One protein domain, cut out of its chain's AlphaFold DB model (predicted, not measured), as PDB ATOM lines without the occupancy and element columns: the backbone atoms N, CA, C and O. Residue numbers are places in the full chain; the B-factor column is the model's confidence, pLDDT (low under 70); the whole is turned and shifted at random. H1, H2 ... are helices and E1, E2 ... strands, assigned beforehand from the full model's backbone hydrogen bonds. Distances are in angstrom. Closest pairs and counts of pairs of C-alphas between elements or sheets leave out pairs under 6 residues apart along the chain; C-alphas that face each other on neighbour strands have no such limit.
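What this domain is: This is residues 153 to 223 of the 254 residues of an uncharacterized protein of Prevotella sp. CAG:279 (UniProt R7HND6). A strongly twisted sheet of four strands, joined by hairpins one after another, has one helix, H1, over one face, slantwise over the long strand E2. A long link, residues 198 to 210, leads from E4 to H1. The printed part has 71 residues, with strands E1, E2, E3 and E4 and then H1; the sheet's order is E1, E2, E3, E4, all antiparallel. The class is mixed, helices and strands, with under half of the residues in named elements. The whole is compact, with a radius of gyration of the C-alphas of 11.7 A and spans of 36 by 24 by 18 A.

Where its parts are: E1 is residues 158 to 161, beginning at C-alpha 158 (-12.333, -112.415, 1.977). E2, residues 167 to 175, is 25.9 A long; E3, residues 180 to 185, is 16.9 A; E4 is residues 194 to 197. H1, residues 211 to 221, is 15.3 A long and ends at C-alpha 221 (-4.531, -98.433, 7.064).

How they stand to each other: The strands form a meander, each the antiparallel neighbour of the one before. In the hairpin E1 and E2, N 158 and O 170 are 2.8 A apart, within hydrogen-bond range. So are N 173 and O 181 of E2 and E3, at 2.8 A, and N 196 and O 182 of E3 and E4, at 2.7 A. E1 and E4 are edge strands, apart from each other. H1 is on the sheet at a height of 10.5 A, over E2, at 40 degrees on the local plane. In H1 every O i to N i+4 pair is within hydrogen-bond range.

The domain as a whole: The C-alphas farthest apart, of Asn 164 and Gly 223, are 36.5 A apart. The printed part has no cut. The link E4 to H1 is long. The mean pLDDT of the printed part is 73.7; residues 162 to 166, 178, 200, 204 to 209 and 223 are under 70.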
ATOM      1  N   GLU A 153      -9.591-100.978  13.189       75.44
ATOM      2  CA  GLU A 153      -8.757-101.541  12.132       75.44
ATOM      3  C   GLU A 153      -9.603-102.495  11.284       75.44
ATOM      4  O   GLU A 153     -10.404-103.254  11.821       75.44
ATOM      5  N   VAL A 154      -9.457-102.443   9.967       76.62
ATOM      6  CA  VAL A 154     -10.129-103.313   9.006       76.62
ATOM      7  C   VAL A 154      -9.112-104.341   8.530       76.62
ATOM      8  O   VAL A 154      -8.018-103.998   8.085       76.62
ATOM      9  N   GLY A 155      -9.468-105.612   8.641       76.69
ATOM     10  CA  GLY A 155      -8.720-106.749   8.128       76.69
ATOM     11  C   GLY A 155      -8.985-107.004   6.645       76.69
ATOM     12  O   GLY A 155      -9.664-106.242   5.963       76.69
ATOM     13  N   GLU A 156      -8.425-108.097   6.137       76.06
ATOM     14  CA  GLU A 156      -8.604-108.497   4.740       76.06
ATOM     15  C   GLU A 156     -10.074-108.845   4.453       76.06
ATOM     16  O   GLU A 156     -10.706-109.604   5.194       76.06
ATOM     17  N   ILE A 157     -10.603-108.309   3.349       77.69
ATOM     18  CA  ILE A 157     -11.903-108.705   2.817       77.69
ATOM     19  C   ILE A 157     -11.714-110.038   2.088       77.69
ATOM     20  O   ILE A 157     -10.953-110.136   1.126       77.69
ATOM     21  N   ALA A 158     -12.429-111.070   2.523       73.25
ATOM     22  CA  ALA A 158     -12.333-112.415   1.977       73.25
ATOM     23  C   ALA A 158     -13.711-112.992   1.654       73.25
ATOM     24  O   ALA A 158     -14.682-112.803   2.384       73.25
ATOM     25  N   GLN A 159     -13.780-113.773   0.577       77.25
ATOM     26  CA  GLN A 159     -14.966-114.559   0.253       77.25
ATOM     27  C   GLN A 159     -14.845-115.943   0.891       77.25
ATOM     28  O   GLN A 159     -13.878-116.673   0.649       77.25
ATOM     29  N   VAL A 160     -15.826-116.309   1.706       72.00
ATOM     30  CA  VAL A 160     -15.877-117.571   2.444       72.00
ATOM     31  C   VAL A 160     -17.134-118.341   2.068       72.00
ATOM     32  O   VAL A 160     -18.161-117.763   1.736       72.00
ATOM     33  N   TYR A 161     -17.064-119.669   2.101       70.56
ATOM     34  CA  TYR A 161     -18.257-120.490   1.920       70.56
ATOM     35  C   TYR A 161     -18.955-120.689   3.260       70.56
ATOM     36  O   TYR A 161     -18.333-121.159   4.217       70.56
ATOM     37  N   ASN A 162     -20.247-120.380   3.316       68.56
ATOM     38  CA  ASN A 162     -21.076-120.662   4.474       68.56
ATOM     39  C   ASN A 162     -21.311-122.177   4.632       68.56
ATOM     40  O   ASN A 162     -20.967-122.993   3.770       68.56
ATOM     41  N   VAL A 163     -21.922-122.580   5.749       66.44
ATOM     42  CA  VAL A 163     -22.223-123.998   6.040       66.44
ATOM     43  C   VAL A 163     -23.177-124.640   5.025       66.44
ATOM     44  O   VAL A 163     -23.210-125.866   4.905       66.44
ATOM     45  N   ASN A 164     -23.911-123.823   4.269       67.50
ATOM     46  CA  ASN A 164     -24.800-124.248   3.191       67.50
ATOM     47  C   ASN A 164     -24.073-124.350   1.833       67.50
ATOM     48  O   ASN A 164     -24.660-124.823   0.860       67.50
ATOM     49  N   GLY A 165     -22.790-123.978   1.769       61.56
ATOM     50  CA  GLY A 165     -21.973-123.976   0.556       61.56
ATOM     51  C   GLY A 165     -22.186-122.756  -0.344       61.56
ATOM     52  O   GLY A 165     -21.750-122.778  -1.496       61.56
ATOM     53  N   GLU A 166     -22.848-121.714   0.150       66.88
ATOM     54  CA  GLU A 166     -23.023-120.436  -0.543       66.88
ATOM     55  C   GLU A 166     -21.836-119.520  -0.243       66.88
ATOM     56  O   GLU A 166     -21.219-119.615   0.815       66.88
ATOM     57  N   LEU A 167     -21.472-118.682  -1.209       72.12
ATOM     58  CA  LEU A 167     -20.335-117.776  -1.101       72.12
ATOM     59  C   LEU A 167     -20.795-116.479  -0.432       72.12
ATOM     60  O   LEU A 167     -21.664-115.802  -0.971       72.12
ATOM     61  N   GLU A 168     -20.203-116.147   0.706       77.81
ATOM     62  CA  GLU A 168     -20.453-114.924   1.470       77.81
ATOM     63  C   GLU A 168     -19.179-114.073   1.479       77.81
ATOM     64  O   GLU A 168     -18.068-114.598   1.608       77.81
ATOM     65  N   THR A 169     -19.322-112.756   1.335       78.94
ATOM     66  CA  THR A 169     -18.189-111.829   1.483       78.94
ATOM     67  C   THR A 169     -18.082-111.436   2.946       78.94
ATOM     68  O   THR A 169     -19.065-111.053   3.571       78.94
ATOM     69  N   THR A 170     -16.884-111.538   3.511       81.44
ATOM     70  CA  THR A 170     -16.636-111.266   4.927       81.44
ATOM     71  C   THR A 170     -15.423-110.378   5.119       81.44
ATOM     72  O   THR A 170     -14.486-110.425   4.329       81.44
ATOM     73  N   THR A 171     -15.423-109.584   6.181       80.25
ATOM     74  CA  THR A 171     -14.229-108.866   6.634       80.25
ATOM     75  C   THR A 171     -14.161-108.863   8.151       80.25
ATOM     76  O   THR A 171     -15.183-108.992   8.822       80.25
ATOM     77  N   THR A 172     -12.958-108.742   8.702       80.94
ATOM     78  CA  THR A 172     -12.753-108.623  10.151       80.94
ATOM     79  C   THR A 172     -12.511-107.163  10.494       80.94
ATOM     80  O   THR A 172     -11.781-106.487   9.783       80.94
ATOM     81  N   ILE A 173     -13.092-106.674  11.580       79.81
ATOM     82  CA  ILE A 173     -12.799-105.360  12.143       79.81
ATOM     83  C   ILE A 173     -12.330-105.517  13.585       79.81
ATOM     84  O   ILE A 173     -12.896-106.304  14.342       79.81
ATOM     85  N   THR A 174     -11.318-104.753  13.976       80.69
ATOM     86  CA  THR A 174     -10.760-104.749  15.329       80.69
ATOM     87  C   THR A 174     -10.953-103.370  15.933       80.69
ATOM     88  O   THR A 174     -10.359-102.396  15.478       80.69
ATOM     89  N   ALA A 175     -11.797-103.263  16.953       75.56
ATOM     90  CA  ALA A 175     -12.031-102.006  17.657       75.56
ATOM     91  C   ALA A 175     -10.804-101.570  18.488       75.56
ATOM     92  O   ALA A 175      -9.927-102.378  18.792       75.56
ATOM     93  N   GLU A 176     -10.754-100.300  18.914       70.12
ATOM     94  CA  GLU A 176      -9.664 -99.740  19.742       70.12
ATOM     95  C   GLU A 176      -9.411-100.523  21.049       70.12
ATOM     96  O   GLU A 176      -8.292-100.552  21.565       70.12
ATOM     97  N   ASP A 177     -10.437-101.188  21.588       73.94
ATOM     98  CA  ASP A 177     -10.330-102.031  22.783       73.94
ATOM     99  C   ASP A 177      -9.791-103.449  22.504       73.94
ATOM    100  O   ASP A 177      -9.611-104.236  23.438       73.94
ATOM    101  N   GLY A 178      -9.485-103.756  21.240       67.81
ATOM    102  CA  GLY A 178      -9.027-105.059  20.767       67.81
ATOM    103  C   GLY A 178     -10.154-106.055  20.497       67.81
ATOM    104  O   GLY A 178      -9.868-107.231  20.274       67.81
ATOM    105  N   THR A 179     -11.419-105.632  20.541       75.88
ATOM    106  CA  THR A 179     -12.553-106.499  20.206       75.88
ATOM    107  C   THR A 179     -12.609-106.729  18.702       75.88
ATOM    108  O   THR A 179     -12.778-105.785  17.930       75.88
ATOM    109  N   GLU A 180     -12.513-107.992  18.299       78.69
ATOM    110  CA  GLU A 180     -12.674-108.418  16.912       78.69
ATOM    111  C   GLU A 180     -14.145-108.725  16.609       78.69
ATOM    112  O   GLU A 180     -14.830-109.423  17.367       78.69
ATOM    113  N   MET A 181     -14.625-108.216  15.479       80.12
ATOM    114  CA  MET A 181     -15.931-108.528  14.913       80.12
ATOM    115  C   MET A 181     -15.779-108.895  13.441       80.12
ATOM    116  O   MET A 181     -14.894-108.397  12.755       80.12
ATOM    117  N   VAL A 182     -16.660-109.750  12.942       82.06
ATOM    118  CA  VAL A 182     -16.697-110.166  11.541       82.06
ATOM    119  C   VAL A 182     -17.948-109.602  10.893       82.06
ATOM    120  O   VAL A 182     -19.058-109.899  11.324       82.06
ATOM    121  N   LEU A 183     -17.771-108.804   9.853       82.75
ATOM    122  CA  LEU A 183     -18.848-108.311   9.009       82.75
ATOM    123  C   LEU A 183     -19.108-109.315   7.883       82.75
ATOM    124  O   LEU A 183     -18.161-109.855   7.311       82.75
ATOM    125  N   VAL A 184     -20.378-109.569   7.574       80.94
ATOM    126  CA  VAL A 184     -20.831-110.541   6.573       80.94
ATOM    127  C   VAL A 184     -21.849-109.887   5.639       80.94
ATOM    128  O   VAL A 184     -22.860-109.349   6.092       80.94
ATOM    129  N   ASP A 185     -21.572-109.948   4.341       82.94
ATOM    130  CA  ASP A 185     -22.523-109.692   3.259       82.94
ATOM    131  C   ASP A 185     -23.248-111.009   2.955       82.94
ATOM    132  O   ASP A 185     -22.650-111.971   2.459       82.94
ATOM    133  N   VAL A 186     -24.525-111.061   3.332       76.62
ATOM    134  CA  VAL A 186     -25.355-112.269   3.241       76.62
ATOM    135  C   VAL A 186     -26.108-112.316   1.913       76.62
ATOM    136  O   VAL A 186     -26.409-113.397   1.405       76.62
ATOM    137  N   ASN A 187     -26.450-111.158   1.352       75.75
ATOM    138  CA  ASN A 187     -27.334-111.053   0.195       75.75
ATOM    139  C   ASN A 187     -26.568-110.855  -1.140       75.75
ATOM    140  O   ASN A 187     -27.171-110.970  -2.212       75.75
ATOM    141  N   GLY A 188     -25.251-110.626  -1.081       72.56
ATOM    142  CA  GLY A 188     -24.367-110.426  -2.226       72.56
ATOM    143  C   GLY A 188     -24.527-109.064  -2.905       72.56
ATOM    144  O   GLY A 188     -24.177-108.933  -4.082       72.56
ATOM    145  N   ASP A 189     -25.096-108.073  -2.218       76.69
ATOM    146  CA  ASP A 189     -25.309-106.715  -2.725       76.69
ATOM    147  C   ASP A 189     -24.133-105.767  -2.451       76.69
ATOM    148  O   ASP A 189     -24.213-104.585  -2.787       76.69
ATOM    149  N   GLN A 190     -23.021-106.304  -1.934       76.38
ATOM    150  CA  GLN A 190     -21.815-105.561  -1.574       76.38
ATOM    151  C   GLN A 190     -22.003-104.618  -0.374       76.38
ATOM    152  O   GLN A 190     -21.181-103.718  -0.168       76.38
ATOM    153  N   MET A 191     -23.034-104.831   0.446       78.19
ATOM    154  CA  MET A 191     -23.200-104.203   1.752       78.19
ATOM    155  C   MET A 191     -23.099-105.245   2.865       78.19
ATOM    156  O   MET A 191     -23.586-106.367   2.760       78.19
ATOM    157  N   PHE A 192     -22.448-104.877   3.969       80.19
ATOM    158  CA  PHE A 192     -22.388-105.755   5.132       80.19
ATOM    159  C   PHE A 192     -23.702-105.683   5.922       80.19
ATOM    160  O   PHE A 192     -24.021-104.655   6.522       80.19
ATOM    161  N   ASP A 193     -24.441-106.794   5.931       78.25
ATOM    162  CA  ASP A 193     -25.756-106.924   6.569       78.25
ATOM    163  C   ASP A 193     -25.671-107.370   8.036       78.25
ATOM    164  O   ASP A 193     -26.552-107.053   8.837       78.25
ATOM    165  N   VAL A 194     -24.639-108.152   8.388       78.31
ATOM    166  CA  VAL A 194     -24.511-108.800   9.705       78.31
ATOM    167  C   VAL A 194     -23.114-108.596  10.291       78.31
ATOM    168  O   VAL A 194     -22.118-108.813   9.611       78.31
ATOM    169  N   ALA A 195     -23.032-108.215  11.570       80.44
ATOM    170  CA  ALA A 195     -21.800-108.244  12.351       80.44
ATOM    171  C   ALA A 195     -21.860-109.416  13.329       80.44
ATOM    172  O   ALA A 195     -22.880-109.633  13.981       80.44
ATOM    173  N   ARG A 196     -20.771-110.168  13.450       79.62
ATOM    174  CA  ARG A 196     -20.629-111.286  14.382       79.62
ATOM    175  C   ARG A 196     -19.480-111.027  15.339       79.62
ATOM    176  O   ARG A 196     -18.418-110.586  14.915       79.62
ATOM    177  N   ASP A 197     -19.682-111.303  16.620       76.00
ATOM    178  CA  ASP A 197     -18.594-111.279  17.599       76.00
ATOM    179  C   ASP A 197     -17.665-112.504  17.445       76.00
ATOM    180  O   ASP A 197     -17.934-113.435  16.680       76.00
ATOM    181  N   ALA A 198     -16.577-112.539  18.219       70.56
ATOM    182  CA  ALA A 198     -15.649-113.674  18.270       70.56
ATOM    183  C   ALA A 198     -16.296-115.017  18.689       70.56
ATOM    184  O   ALA A 198     -15.687-116.077  18.537       70.56
ATOM    185  N   TYR A 199     -17.518-114.991  19.228       71.75
ATOM    186  CA  TYR A 199     -18.293-116.169  19.613       71.75
ATOM    187  C   TYR A 199     -19.336-116.563  18.554       71.75
ATOM    188  O   TYR A 199     -20.031-117.564  18.729       71.75
ATOM    189  N   GLY A 200     -19.427-115.814  17.450       67.69
ATOM    190  CA  GLY A 200     -20.380-116.029  16.367       67.69
ATOM    191  C   GLY A 200     -21.787-115.497  16.647       67.69
ATOM    192  O   GLY A 200     -22.697-115.804  15.878       67.69
ATOM    193  N   ASN A 201     -21.989-114.722  17.717       72.62
ATOM    194  CA  ASN A 201     -23.274-114.082  17.984       72.62
ATOM    195  C   ASN A 201     -23.439-112.858  17.095       72.62
ATOM    196  O   ASN A 201     -22.502-112.078  16.926       72.62
ATOM    197  N   GLU A 202     -24.648-112.662  16.582       76.38
ATOM    198  CA  GLU A 202     -24.987-111.468  15.817       76.38
ATOM    199  C   GLU A 202     -25.053-110.249  16.740       76.38
ATOM    200  O   GLU A 202     -25.717-110.255  17.781       76.38
ATOM    201  N   VAL A 203     -24.342-109.201  16.347       71.88
ATOM    202  CA  VAL A 203     -24.292-107.908  17.022       71.88
ATOM    203  C   VAL A 203     -24.924-106.874  16.096       71.88
ATOM    204  O   VAL A 203     -24.789-106.944  14.875       71.88
ATOM    205  N   GLU A 204     -25.645-105.916  16.674       60.88
ATOM    206  CA  GLU A 204     -26.251-104.822  15.917       60.88
ATOM    207  C   GLU A 204     -25.160-104.012  15.199       60.88
ATOM    208  O   GLU A 204     -24.247-103.479  15.838       60.88
ATOM    209  N   LEU A 205     -25.253-103.913  13.867       62.69
ATOM    210  CA  LEU A 205     -24.372-103.043  13.093       62.69
ATOM    211  C   LEU A 205     -24.672-101.585  13.431       62.69
ATOM    212  O   LEU A 205     -25.682-101.023  13.015       62.69
ATOM    213  N   GLY A 206     -23.741-100.946  14.135       52.84
ATOM    214  CA  GLY A 206     -23.729 -99.490  14.276       52.84
ATOM    215  C   GLY A 206     -23.249 -98.763  13.015       52.84
ATOM    216  O   GLY A 206     -23.431 -97.552  12.908       52.84
ATOM    217  N   VAL A 207     -22.629 -99.480  12.071       53.75
ATOM    218  CA  VAL A 207     -21.972 -98.913  10.890       53.75
ATOM    219  C   VAL A 207     -22.337 -99.755   9.673       53.75
ATOM    220  O   VAL A 207     -21.841-100.863   9.516       53.75
ATOM    221  N   VAL A 208     -23.218 -99.234   8.821       56.69
ATOM    222  CA  VAL A 208     -23.462 -99.807   7.492       56.69
ATOM    223  C   VAL A 208     -22.352 -99.286   6.588       56.69
ATOM    224  O   VAL A 208     -22.298 -98.087   6.319       56.69
ATOM    225  N   SER A 209     -21.456-100.168   6.161       67.44
ATOM    226  CA  SER A 209     -20.399 -99.845   5.201       67.44
ATOM    227  C   SER A 209     -20.484-100.785   4.014       67.44
ATOM    228  O   SER A 209     -20.893-101.941   4.152       67.44
ATOM    229  N   THR A 210     -20.107-100.282   2.844       77.06
ATOM    230  CA  THR A 210     -19.999-101.118   1.651       77.06
ATOM    231  C   THR A 210     -18.681-101.891   1.664       77.06
ATOM    232  O   THR A 210     -17.729-101.534   2.365       77.06
ATOM    233  N   VAL A 211     -18.609-102.956   0.868       76.81
ATOM    234  CA  VAL A 211     -17.358-103.691   0.629       76.81
ATOM    235  C   VAL A 211     -16.270-102.748   0.098       76.81
ATOM    236  O   VAL A 211     -15.141-102.804   0.575       76.81
ATOM    237  N   SER A 212     -16.632-101.830  -0.806       73.50
ATOM    238  CA  SER A 212     -15.713-100.846  -1.395       73.50
ATOM    239  C   SER A 212     -15.108 -99.912  -0.346       73.50
ATOM    240  O   SER A 212     -13.906 -99.647  -0.370       73.50
ATOM    241  N   ASP A 213     -15.916 -99.448   0.611       76.25
ATOM    242  CA  ASP A 213     -15.432 -98.579   1.689       76.25
ATOM    243  C   ASP A 213     -14.433 -99.327   2.573       76.25
ATOM    244  O   ASP A 213     -13.382 -98.794   2.916       76.25
ATOM    245  N   MET A 214     -14.724-100.587   2.914       75.69
ATOM    246  CA  MET A 214     -13.838-101.409   3.742       75.69
ATOM    247  C   MET A 214     -12.530-101.758   3.027       75.69
ATOM    248  O   MET A 214     -11.477-101.738   3.662       75.69
ATOM    249  N   GLU A 215     -12.562-102.027   1.721       75.62
ATOM    250  CA  GLU A 215     -11.354-102.239   0.912       75.62
ATOM    251  C   GLU A 215     -10.484-100.981   0.872       75.62
ATOM    252  O   GLU A 215      -9.270-101.052   1.089       75.62
ATOM    253  N   MET A 216     -11.106 -99.818   0.673       75.31
ATOM    254  CA  MET A 216     -10.409 -98.536   0.708       75.31
ATOM    255  C   MET A 216      -9.818 -98.257   2.098       75.31
ATOM    256  O   MET A 216      -8.659 -97.855   2.200       75.31
ATOM    257  N   LEU A 217     -10.572 -98.496   3.173       75.94
ATOM    258  CA  LEU A 217     -10.099 -98.319   4.549       75.94
ATOM    259  C   LEU A 217      -8.926 -99.237   4.873       75.94
ATOM    260  O   LEU A 217      -7.927 -98.784   5.432       75.94
ATOM    261  N   HIS A 218      -9.023-100.506   4.483       76.62
ATOM    262  CA  HIS A 218      -7.956-101.481   4.651       76.62
ATOM    263  C   HIS A 218      -6.674-101.038   3.928       76.62
ATOM    264  O   HIS A 218      -5.592-101.043   4.521       76.62
ATOM    265  N   ALA A 219      -6.788-100.571   2.679       72.12
ATOM    266  CA  ALA A 219      -5.661-100.045   1.910       72.12
ATOM    267  C   ALA A 219      -5.038 -98.800   2.573       72.12
ATOM    268  O   ALA A 219      -3.820 -98.729   2.765       72.12
ATOM    269  N   GLN A 220      -5.870 -97.853   3.024       71.31
ATOM    270  CA  GLN A 220      -5.417 -96.658   3.744       71.31
ATOM    271  C   GLN A 220      -4.671 -97.008   5.043       71.31
ATOM    272  O   GLN A 220      -3.644 -96.395   5.346       71.31
ATOM    273  N   GLN A 221      -5.143 -98.004   5.800       72.50
ATOM    274  CA  GLN A 221      -4.531 -98.433   7.064       72.50
ATOM    275  C   GLN A 221      -3.189 -99.143   6.874       72.50
ATOM    276  O   GLN A 221      -2.275 -98.949   7.676       72.50
ATOM    277  N   GLN A 222      -3.020 -99.899   5.786       70.06
ATOM    278  CA  GLN A 222      -1.729-100.503   5.442       70.06
ATOM    279  C   GLN A 222      -0.708 -99.493   4.896       70.06
ATOM    280  O   GLN A 222       0.444 -99.847   4.636       70.06
ATOM    281  N   GLY A 223      -1.103 -98.225   4.735       61.62
ATOM    282  CA  GLY A 223      -0.295 -97.225   4.047       61.62
ATOM    283  C   GLY A 223      -0.169 -97.511   2.551       61.62
ATOM    284  O   GLY A 223       0.692 -96.922   1.896       61.62
TER     285      GLY A 223